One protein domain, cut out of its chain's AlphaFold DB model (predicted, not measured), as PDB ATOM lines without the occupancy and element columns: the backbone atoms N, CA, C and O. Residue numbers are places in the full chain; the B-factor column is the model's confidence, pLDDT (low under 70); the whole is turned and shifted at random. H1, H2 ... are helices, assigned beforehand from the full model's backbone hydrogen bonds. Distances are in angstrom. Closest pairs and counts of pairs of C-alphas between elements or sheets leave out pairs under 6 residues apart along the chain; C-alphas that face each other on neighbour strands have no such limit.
ATOM      1  N   SER A  64     151.233 123.656 154.523       62.62
ATOM      2  CA  SER A  64     151.406 122.330 155.131       62.62
ATOM      3  C   SER A  64     152.275 121.365 154.321       62.62
ATOM      4  O   SER A  64     152.630 120.309 154.831       62.62
ATOM      5  N   ASN A  65     152.619 121.710 153.078       78.06
ATOM      6  CA  ASN A  65     153.408 120.852 152.191       78.06
ATOM      7  C   ASN A  65     154.917 121.131 152.255       78.06
ATOM      8  O   ASN A  65     155.681 120.436 151.591       78.06
ATOM      9  N   TYR A  66     155.345 122.136 153.023       82.88
ATOM     10  CA  TYR A  66     156.742 122.553 153.099       82.88
ATOM     11  C   TYR A  66     157.208 122.581 154.550       82.88
ATOM     12  O   TYR A  66     156.532 123.102 155.438       82.88
ATOM     13  N   SER A  67     158.398 122.046 154.800       88.38
ATOM     14  CA  SER A  67     159.052 122.173 156.096       88.38
ATOM     15  C   SER A  67     159.438 123.628 156.372       88.38
ATOM     16  O   SER A  67     159.731 124.407 155.464       88.38
ATOM     17  N   VAL A  68     159.538 123.989 157.654       89.31
ATOM     18  CA  VAL A  68     160.011 125.318 158.091       89.31
ATOM     19  C   VAL A  68     161.354 125.678 157.438       89.31
ATOM     20  O   VAL A  68     161.578 126.826 157.059       89.31
ATOM     21  N   SER A  69     162.243 124.695 157.268       88.81
ATOM     22  CA  SER A  69     163.547 124.882 156.620       88.81
ATOM     23  C   SER A  69     163.410 125.241 155.137       88.81
ATOM     24  O   SER A  69     164.049 126.183 154.670       88.81
ATOM     25  N   GLU A  70     162.541 124.551 154.397       89.81
ATOM     26  CA  GLU A  70     162.271 124.861 152.987       89.81
ATOM     27  C   GLU A  70     161.670 126.255 152.827       89.81
ATOM     28  O   GLU A  70     162.094 127.014 151.955       89.81
ATOM     29  N   ILE A  71     160.748 126.633 153.714       90.94
ATOM     30  CA  ILE A  71     160.147 127.969 153.706       90.94
ATOM     31  C   ILE A  71     161.214 129.041 153.946       90.94
ATOM     32  O   ILE A  71     161.293 130.001 153.180       90.94
ATOM     33  N   LYS A  72     162.102 128.850 154.931       92.25
ATOM     34  CA  LYS A  72     163.222 129.775 155.177       92.25
ATOM     35  C   LYS A  72     164.152 129.891 153.977       92.25
ATOM     36  O   LYS A  72     164.561 130.998 153.631       92.25
ATOM     37  N   LYS A  73     164.464 128.779 153.304       92.56
ATOM     38  CA  LYS A  73     165.271 128.801 152.073       92.56
ATOM     39  C   LYS A  73     164.589 129.619 150.979       92.56
ATOM     40  O   LYS A  73     165.251 130.429 150.334       92.56
ATOM     41  N   MET A  74     163.282 129.449 150.789       93.44
ATOM     42  CA  MET A  74     162.505 130.212 149.808       93.44
ATOM     43  C   MET A  74     162.453 131.708 150.141       93.44
ATOM     44  O   MET A  74     162.726 132.532 149.270       93.44
ATOM     45  N   GLN A  75     162.176 132.070 151.397       93.81
ATOM     46  CA  GLN A  75     162.204 133.459 151.868       93.81
ATOM     47  C   GLN A  75     163.588 134.091 151.653       93.81
ATOM     48  O   GLN A  75     163.692 135.187 151.103       93.81
ATOM     49  N   ASN A  76     164.659 133.381 152.024       93.88
ATOM     50  CA  ASN A  76     166.029 133.872 151.880       93.88
ATOM     51  C   ASN A  76     166.409 134.047 150.405       93.88
ATOM     52  O   ASN A  76     167.011 135.050 150.028       93.88
ATOM     53  N   TYR A  77     166.004 133.103 149.550       93.62
ATOM     54  CA  TYR A  77     166.200 133.212 148.110       93.62
ATOM     55  C   TYR A  77     165.538 134.475 147.553       93.62
ATOM     56  O   TYR A  77     166.197 135.252 146.863       93.62
ATOM     57  N   LEU A  78     164.260 134.707 147.870       93.25
ATOM     58  CA  LEU A  78     163.534 135.899 147.424       93.25
ATOM     59  C   LEU A  78     164.199 137.187 147.919       93.25
ATOM     60  O   LEU A  78     164.384 138.111 147.130       93.25
ATOM     61  N   TYR A  79     164.611 137.226 149.186       93.00
ATOM     62  CA  TYR A  79     165.279 138.380 149.784       93.00
ATOM     63  C   TYR A  79     166.600 138.717 149.079       93.00
ATOM     64  O   TYR A  79     166.811 139.849 148.633       93.00
ATOM     65  N   LEU A  80     167.478 137.724 148.908       91.69
ATOM     66  CA  LEU A  80     168.760 137.905 148.226       91.69
ATOM     67  C   LEU A  80     168.554 138.340 146.777       91.69
ATOM     68  O   LEU A  80     169.217 139.258 146.293       91.69
ATOM     69  N   ARG A  81     167.606 137.715 146.074       91.44
ATOM     70  CA  ARG A  81     167.368 138.028 144.668       91.44
ATOM     71  C   ARG A  81     166.739 139.400 144.463       91.44
ATOM     72  O   ARG A  81     167.133 140.083 143.524       91.44
ATOM     73  N   ALA A  82     165.864 139.829 145.365       89.88
ATOM     74  CA  ALA A  82     165.328 141.186 145.387       89.88
ATOM     75  C   ALA A  82     166.364 142.242 145.803       89.88
ATOM     76  O   ALA A  82     166.231 143.404 145.438       89.88
ATOM     77  N   THR A  83     167.408 141.850 146.536       88.31
ATOM     78  CA  THR A  83     168.544 142.737 146.830       88.31
ATOM     79  C   THR A  83     169.440 142.908 145.600       88.31
ATOM     80  O   THR A  83     169.870 144.015 145.296       88.31
ATOM     81  N   MET A  84     169.687 141.826 144.854       87.75
ATOM     82  CA  MET A  84     170.502 141.860 143.629       87.75
ATOM     83  C   MET A  84     169.790 142.522 142.443       87.75
ATOM     84  O   MET A  84     170.426 143.196 141.638       87.75
ATOM     85  N   MET A  85     168.481 142.310 142.317       87.12
ATOM     86  CA  MET A  85     167.607 143.022 141.387       87.12
ATOM     87  C   MET A  85     166.740 143.956 142.222       87.12
ATOM     88  O   MET A  85     165.686 143.495 142.660       87.12
ATOM     89  N   PRO A  86     167.189 145.200 142.488       84.31
ATOM     90  CA  PRO A  86     166.649 146.054 143.543       84.31
ATOM     91  C   PRO A  86     165.129 146.202 143.429       84.31
ATOM     92  O   PRO A  86     164.608 147.046 142.702       84.31
ATOM     93  N   ASN A  87     164.421 145.347 144.165       89.44
ATOM     94  CA  ASN A  87     162.973 145.289 144.247       89.44
ATOM     95  C   ASN A  87     162.600 145.500 145.714       89.44
ATOM     96  O   ASN A  87     162.511 144.565 146.515       89.44
ATOM     97  N   SER A  88     162.399 146.770 146.055       90.38
ATOM     98  CA  SER A  88     162.066 147.202 147.411       90.38
ATOM     99  C   SER A  88     160.738 146.630 147.903       90.38
ATOM    100  O   SER A  88     160.569 146.471 149.110       90.38
ATOM    101  N   TYR A  89     159.815 146.272 147.001       93.50
ATOM    102  CA  TYR A  89     158.538 145.675 147.379       93.50
ATOM    103  C   TYR A  89     158.734 144.287 147.987       93.50
ATOM    104  O   TYR A  89     158.247 144.042 149.086       93.50
ATOM    105  N   ILE A  90     159.486 143.398 147.326       92.12
ATOM    106  CA  ILE A  90     159.751 142.043 147.842       92.12
ATOM    107  C   ILE A  90     160.475 142.114 149.189       92.12
ATOM    108  O   ILE A  90     160.071 141.440 150.135       92.12
ATOM    109  N   ILE A  91     161.508 142.959 149.288       92.81
ATOM    110  CA  ILE A  91     162.280 143.143 150.525       92.81
ATOM    111  C   ILE A  91     161.350 143.591 151.653       92.81
ATOM    112  O   ILE A  91     161.281 142.922 152.680       92.81
ATOM    113  N   LYS A  92     160.576 144.661 151.428       93.44
ATOM    114  CA  LYS A  92     159.653 145.227 152.418       93.44
ATOM    115  C   LYS A  92     158.597 144.217 152.860       93.44
ATOM    116  O   LYS A  92     158.317 144.103 154.046       93.44
ATOM    117  N   ARG A  93     158.015 143.462 151.923       93.25
ATOM    118  CA  ARG A  93     156.987 142.462 152.247       93.25
ATOM    119  C   ARG A  93     157.529 141.339 153.111       93.25
ATOM    120  O   ARG A  93     156.834 140.921 154.024       93.25
ATOM    121  N   LEU A  94     158.757 140.890 152.863       92.06
ATOM    122  CA  LEU A  94     159.385 139.882 153.709       92.06
ATOM    123  C   LEU A  94     159.750 140.457 155.082       92.06
ATOM    124  O   LEU A  94     159.460 139.821 156.088       92.06
ATOM    125  N   THR A  95     160.342 141.653 155.156       90.44
ATOM    126  CA  THR A  95     160.784 142.238 156.434       90.44
ATOM    127  C   THR A  95     159.630 142.657 157.339       90.44
ATOM    128  O   THR A  95     159.694 142.415 158.541       90.44
ATOM    129  N   ASP A  96     158.564 143.236 156.780       88.50
ATOM    130  CA  ASP A  96     157.436 143.769 157.557       88.50
ATOM    131  C   ASP A  96     156.588 142.658 158.196       88.50
ATOM    132  O   ASP A  96     155.899 142.901 159.184       88.50
ATOM    133  N   THR A  97     156.632 141.433 157.659       83.88
ATOM    134  CA  THR A  97     155.805 140.309 158.128       83.88
ATOM    135  C   THR A  97     156.590 139.231 158.872       83.88
ATOM    136  O   THR A  97     156.096 138.114 158.999       83.88
ATOM    137  N   GLY A  98     157.801 139.535 159.351       79.62
ATOM    138  CA  GLY A  98     158.585 138.630 160.206       79.62
ATOM    139  C   GLY A  98     159.910 138.131 159.621       79.62
ATOM    140  O   GLY A  98     160.660 137.446 160.313       79.62
ATOM    141  N   GLY A  99     160.253 138.497 158.387       88.75
ATOM    142  CA  GLY A  99     161.536 138.171 157.769       88.75
ATOM    143  C   GLY A  99     161.662 136.700 157.366       88.75
ATOM    144  O   GLY A  99     160.778 136.131 156.727       88.75
ATOM    145  N   ILE A 100     162.803 136.093 157.705       90.31
ATOM    146  CA  ILE A 100     163.123 134.689 157.399       90.31
ATOM    147  C   ILE A 100     162.685 133.793 158.569       90.31
ATOM    148  O   ILE A 100     163.494 133.169 159.264       90.31
ATOM    149  N   ASP A 101     161.385 133.776 158.839       89.12
ATOM    150  CA  ASP A 101     160.789 133.095 159.993       89.12
ATOM    151  C   ASP A 101     160.352 131.648 159.702       89.12
ATOM    152  O   ASP A 101     160.110 130.872 160.629       89.12
ATOM    153  N   GLY A 102     160.326 131.249 158.428       88.50
ATOM    154  CA  GLY A 102     159.877 129.934 157.988       88.50
ATOM    155  C   GLY A 102     158.363 129.763 157.967       88.50
ATOM    156  O   GLY A 102     157.893 128.627 158.013       88.50
ATOM    157  N   LYS A 103     157.599 130.860 157.895       89.38
ATOM    158  CA  LYS A 103     156.142 130.841 157.753       89.38
ATOM    159  C   LYS A 103     155.713 131.403 156.399       89.38
ATOM    160  O   LYS A 103     156.177 132.445 155.945       89.38
ATOM    161  N   MET A 104     154.759 130.730 155.763       85.56
ATOM    162  CA  MET A 104     154.115 131.218 154.539       85.56
ATOM    163  C   MET A 104     152.936 132.131 154.891       85.56
ATOM    164  O   MET A 104     151.777 131.757 154.733       85.56
ATOM    165  N   GLY A 105     153.253 133.306 155.437       86.75
ATOM    166  CA  GLY A 105     152.277 134.361 155.723       86.75
ATOM    167  C   GLY A 105     151.992 135.261 154.517       86.75
ATOM    168  O   GLY A 105     152.538 135.067 153.426       86.75
ATOM    169  N   ASP A 106     151.177 136.294 154.724       88.19
ATOM    170  CA  ASP A 106     150.768 137.221 153.659       88.19
ATOM    171  C   ASP A 106     151.956 137.916 152.987       88.19
ATOM    172  O   ASP A 106     151.992 138.014 151.763       88.19
ATOM    173  N   GLY A 107     152.983 138.305 153.748       90.31
ATOM    174  CA  GLY A 107     154.175 138.931 153.174       90.31
ATOM    175  C   GLY A 107     154.994 137.990 152.292       90.31
ATOM    176  O   GLY A 107     155.504 138.421 151.259       90.31
ATOM    177  N   PHE A 108     155.050 136.691 152.615       92.25
ATOM    178  CA  PHE A 108     155.648 135.693 151.722       92.25
ATOM    179  C   PHE A 108     154.827 135.536 150.438       92.25
ATOM    180  O   PHE A 108     155.392 135.513 149.345       92.25
ATOM    181  N   ASN A 109     153.500 135.469 150.550       91.25
ATOM    182  CA  ASN A 109     152.614 135.332 149.394       91.25
ATOM    183  C   ASN A 109     152.678 136.561 148.475       91.25
ATOM    184  O   ASN A 109     152.734 136.417 147.253       91.25
ATOM    185  N   ASP A 110     152.718 137.763 149.045       92.00
ATOM    186  CA  ASP A 110     152.890 139.016 148.310       92.00
ATOM    187  C   ASP A 110     154.259 139.086 147.627       92.00
ATOM    188  O   ASP A 110     154.349 139.445 146.451       92.00
ATOM    189  N   ALA A 111     155.321 138.702 148.339       93.06
ATOM    190  CA  ALA A 111     156.671 138.621 147.794       93.06
ATOM    191  C   ALA A 111     156.760 137.619 146.635       93.06
ATOM    192  O   ALA A 111     157.371 137.922 145.613       93.06
ATOM    193  N   LEU A 112     156.120 136.452 146.755       93.00
ATOM    194  CA  LEU A 112     156.063 135.445 145.697       93.00
ATOM    195  C   LEU A 112     155.307 135.959 144.467       93.00
ATOM    196  O   LEU A 112     155.806 135.831 143.353       93.00
ATOM    197  N   LYS A 113     154.129 136.567 144.652       91.88
ATOM    198  CA  LYS A 113     153.354 137.160 143.547       91.88
ATOM    199  C   LYS A 113     154.174 138.205 142.799       91.88
ATOM    200  O   LYS A 113     154.209 138.196 141.570       91.88
ATOM    201  N   GLU A 114     154.861 139.074 143.534       92.38
ATOM    202  CA  GLU A 114     155.732 140.084 142.943       92.38
ATOM    203  C   GLU A 114     156.924 139.445 142.220       92.38
ATOM    204  O   GLU A 114     157.226 139.811 141.087       92.38
ATOM    205  N   ALA A 115     157.560 138.439 142.823       91.88
ATOM    206  CA  ALA A 115     158.669 137.709 142.220       91.88
ATOM    207  C   ALA A 115     158.271 137.005 140.911       91.88
ATOM    208  O   ALA A 115     159.074 136.964 139.978       91.88
ATOM    209  N   ILE A 116     157.035 136.506 140.816       92.75
ATOM    210  CA  ILE A 116     156.458 135.973 139.576       92.75
ATOM    211  C   ILE A 116     156.231 137.099 138.565       92.75
ATOM    212  O   ILE A 116     156.649 136.994 137.411       92.75
ATOM    213  N   ARG A 117     155.631 138.213 138.999       92.50
ATOM    214  CA  ARG A 117     155.351 139.376 138.143       92.50
ATOM    215  C   ARG A 117     156.617 139.949 137.499       92.50
ATOM    216  O   ARG A 117     156.579 140.341 136.335       92.50
ATOM    217  N   VAL A 118     157.726 139.986 138.238       89.44
ATOM    218  CA  VAL A 118     159.028 140.489 137.765       89.44
ATOM    219  C   VAL A 118     159.958 139.393 137.223       89.44
ATOM    220  O   VAL A 118     161.130 139.655 136.974       89.44
ATOM    221  N   ASN A 119     159.445 138.180 136.988       90.81
ATOM    222  CA  ASN A 119     160.165 137.047 136.387       90.81
ATOM    223  C   ASN A 119     161.414 136.564 137.161       90.81
ATOM    224  O   ASN A 119     162.329 135.984 136.574       90.81
ATOM    225  N   ILE A 120     161.460 136.748 138.484       89.25
ATOM    226  CA  ILE A 120     162.500 136.159 139.349       89.25
ATOM    227  C   ILE A 120     162.290 134.641 139.458       89.25
ATOM    228  O   ILE A 120     163.236 133.848 139.372       89.25
ATOM    229  N   VAL A 121     161.032 134.235 139.617       90.44
ATOM    230  CA  VAL A 121     160.579 132.838 139.666       90.44
ATOM    231  C   VAL A 121     159.330 132.670 138.811       90.44
ATOM    232  O   VAL A 121     158.639 133.644 138.539       90.44
ATOM    233  N   LYS A 122     159.051 131.450 138.355       89.62
ATOM    234  CA  LYS A 122     157.848 131.161 137.552       89.62
ATOM    235  C   LYS A 122     156.629 130.855 138.414       89.62
ATOM    236  O   LYS A 122     155.524 131.283 138.108       89.62
ATOM    237  N   ASP A 123     156.858 130.112 139.484       88.38
ATOM    238  CA  ASP A 123     155.858 129.647 140.431       88.38
ATOM    239  C   ASP A 123     156.553 129.239 141.743       88.38
ATOM    240  O   ASP A 123     157.768 129.408 141.914       88.38
ATOM    241  N   LEU A 124     155.776 128.708 142.685       89.06
ATOM    242  CA  LEU A 124     156.275 128.255 143.980       89.06
ATOM    243  C   LEU A 124     157.250 127.066 143.877       89.06
ATOM    244  O   LEU A 124     158.208 126.994 144.645       89.06
ATOM    245  N   ASN A 125     157.045 126.147 142.931       87.94
ATOM    246  CA  ASN A 125     157.913 124.981 142.758       87.94
ATOM    247  C   ASN A 125     159.264 125.379 142.145       87.94
ATOM    248  O   ASN A 125     160.308 124.869 142.561       87.94
ATOM    249  N   ASP A 126     159.267 126.324 141.200       89.19
ATOM    250  CA  ASP A 126     160.487 126.948 140.679       89.19
ATOM    251  C   ASP A 126     161.239 127.682 141.796       89.19
ATOM    252  O   ASP A 126     162.457 127.538 141.912       89.19
ATOM    253  N   LEU A 127     160.521 128.396 142.673       92.12
ATOM    254  CA  LEU A 127     161.119 129.024 143.849       92.12
ATOM    255  C   LEU A 127     161.776 127.992 144.773       92.12
ATOM    256  O   LEU A 127     162.948 128.160 145.104       92.12
ATOM    257  N   LEU A 128     161.081 126.914 145.149       90.69
ATOM    258  CA  LEU A 128     161.656 125.857 145.988       90.69
ATOM    259  C   LEU A 128     162.895 125.228 145.337       90.69
ATOM    260  O   LEU A 128     163.925 125.042 145.989       90.69
ATOM    261  N   THR A 129     162.814 124.928 144.041       89.19
ATOM    262  CA  THR A 129     163.914 124.329 143.278       89.19
ATOM    263  C   THR A 129     165.135 125.245 143.276       89.19
ATOM    264  O   THR A 129     166.245 124.808 143.587       89.19
ATOM    265  N   LYS A 130     164.946 126.532 142.963       91.00
ATOM    266  CA  LYS A 130     166.025 127.527 142.943       91.00
ATOM    267  C   LYS A 130     166.591 127.788 144.337       91.00
ATOM    268  O   LYS A 130     167.808 127.846 144.487       91.00
ATOM    269  N   ALA A 131     165.735 127.890 145.349       90.75
ATOM    270  CA  ALA A 131     166.140 128.080 146.736       90.75
ATOM    271  C   ALA A 131     166.974 126.903 147.254       90.75
ATOM    272  O   ALA A 131     167.992 127.104 147.911       90.75
ATOM    273  N   THR A 132     166.588 125.675 146.911       87.19
ATOM    274  CA  THR A 132     167.311 124.468 147.325       87.19
ATOM    275  C   THR A 132     168.655 124.354 146.609       87.19
ATOM    276  O   THR A 132     169.665 124.116 147.269       87.19
ATOM    277  N   ARG A 133     168.710 124.613 145.294       85.19
ATOM    278  CA  ARG A 133     169.972 124.621 144.528       85.19
ATOM    279  C   ARG A 133     170.948 125.696 145.006       85.19
ATOM    280  O   ARG A 133     172.135 125.419 145.108       85.19
ATOM    281  N   ASN A 134     170.455 126.888 145.343       70.56
ATOM    282  CA  ASN A 134     171.288 127.982 145.852       70.56
ATOM    283  C   ASN A 134     171.635 127.857 147.344       70.56
ATOM    284  O   ASN A 134     172.403 128.672 147.842       70.56
ATOM    285  N   SER A 135     171.087 126.872 148.066       59.25
ATOM    286  CA  SER A 135     171.416 126.634 149.481       59.25
ATOM    287  C   SER A 135     172.689 125.798 149.695       59.25
ATOM    288  O   SER A 135     172.996 125.455 150.833       59.25
TER     289      SER A 135
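Overview. This is residues 64 to 135 of the 137 residues of an uncharacterized protein of Fluviicola sp. RIFCSPHIGHO2_12_FULL_43_24 (UniProt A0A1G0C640). The longest helix, H1, runs through a small compact cluster of four mostly crossed helices, with the pair H2 and H3, side by side, on one side of it and H4 crossing it at nearly a right angle on another. H2 folds back along the later part of H1, and H3 folds back in turn beside H2, while H4 packs across residues 70 to 77 of H1. The printed part has 72 residues with four named helices, H1, H2, H3 and H4 in chain order, and no named strand; the class is all helix. The whole is compact and rounded, with a radius of gyration of the C-alphas of 10.6 A and spans of 27 by 23 by 18 A.

Along the chain. Find C-alpha 68 at (160.011, 125.318, 158.091); from there H1, residues 68 to 84, runs 24.3 A to C-alpha 84 at (170.502, 141.860, 143.629). Next look at H2, residues 88 to 96, 11.7 A from first to last C-alpha. H3, residues 106 to 117, runs 16.3 A. H4, residues 124 to 133, runs 14.2 A and ends with C-alpha 133 at (169.972, 124.621, 144.528).

Arrangement. Begin with H1, the hub, which touches the three other helices. H1 and H2 form a helical hairpin and touch, with C-alphas 79 and 91 closest at 5.7 A; they run opposite ways at a steep tilt of 36 degrees, only just past shallow. With residues 75 to 78 alone H1 touches H3, the closest C-alphas being those of Gln 75 and Phe 108, 6.9 A apart; they run the same way at a steep tilt of 51 degrees. With residues 70 to 77 alone H1 touches H4, about perpendicular at 86 degrees, and the closest C-alphas, those of Met 74 and Ala 131, are 5.2 A apart. Now look at H2 and H3, also a helical hairpin: they touch at Ile 90 and Ala 111, whose C-alphas are closest at 4.6 A, and run opposite ways at a shallow tilt of 16 degrees. The packing of the helices is mostly crossed, with one of four touching pairs at a shallow tilt. H3 and H4 are close but not clearly touching, with the closest C-alphas, those of Leu 112 and Leu 124, 7.4 A apart. H2 and H4 are apart. In H1, H2, H3 and H4 every O i to N i+4 pair is within hydrogen-bond range.

Size, cuts and confidence. The two C-alphas farthest apart, those of Ser 64 and Pro 86, are 30.5 A apart. The printed part, residues 64 to 135, has no cut. The link from H1 to H2 is tight; those from H2 to H3 and from H3 to H4 are short. Look at the B-factor column: the mean pLDDT of the printed part is 88.8, and residues 64 and 135 are under 70.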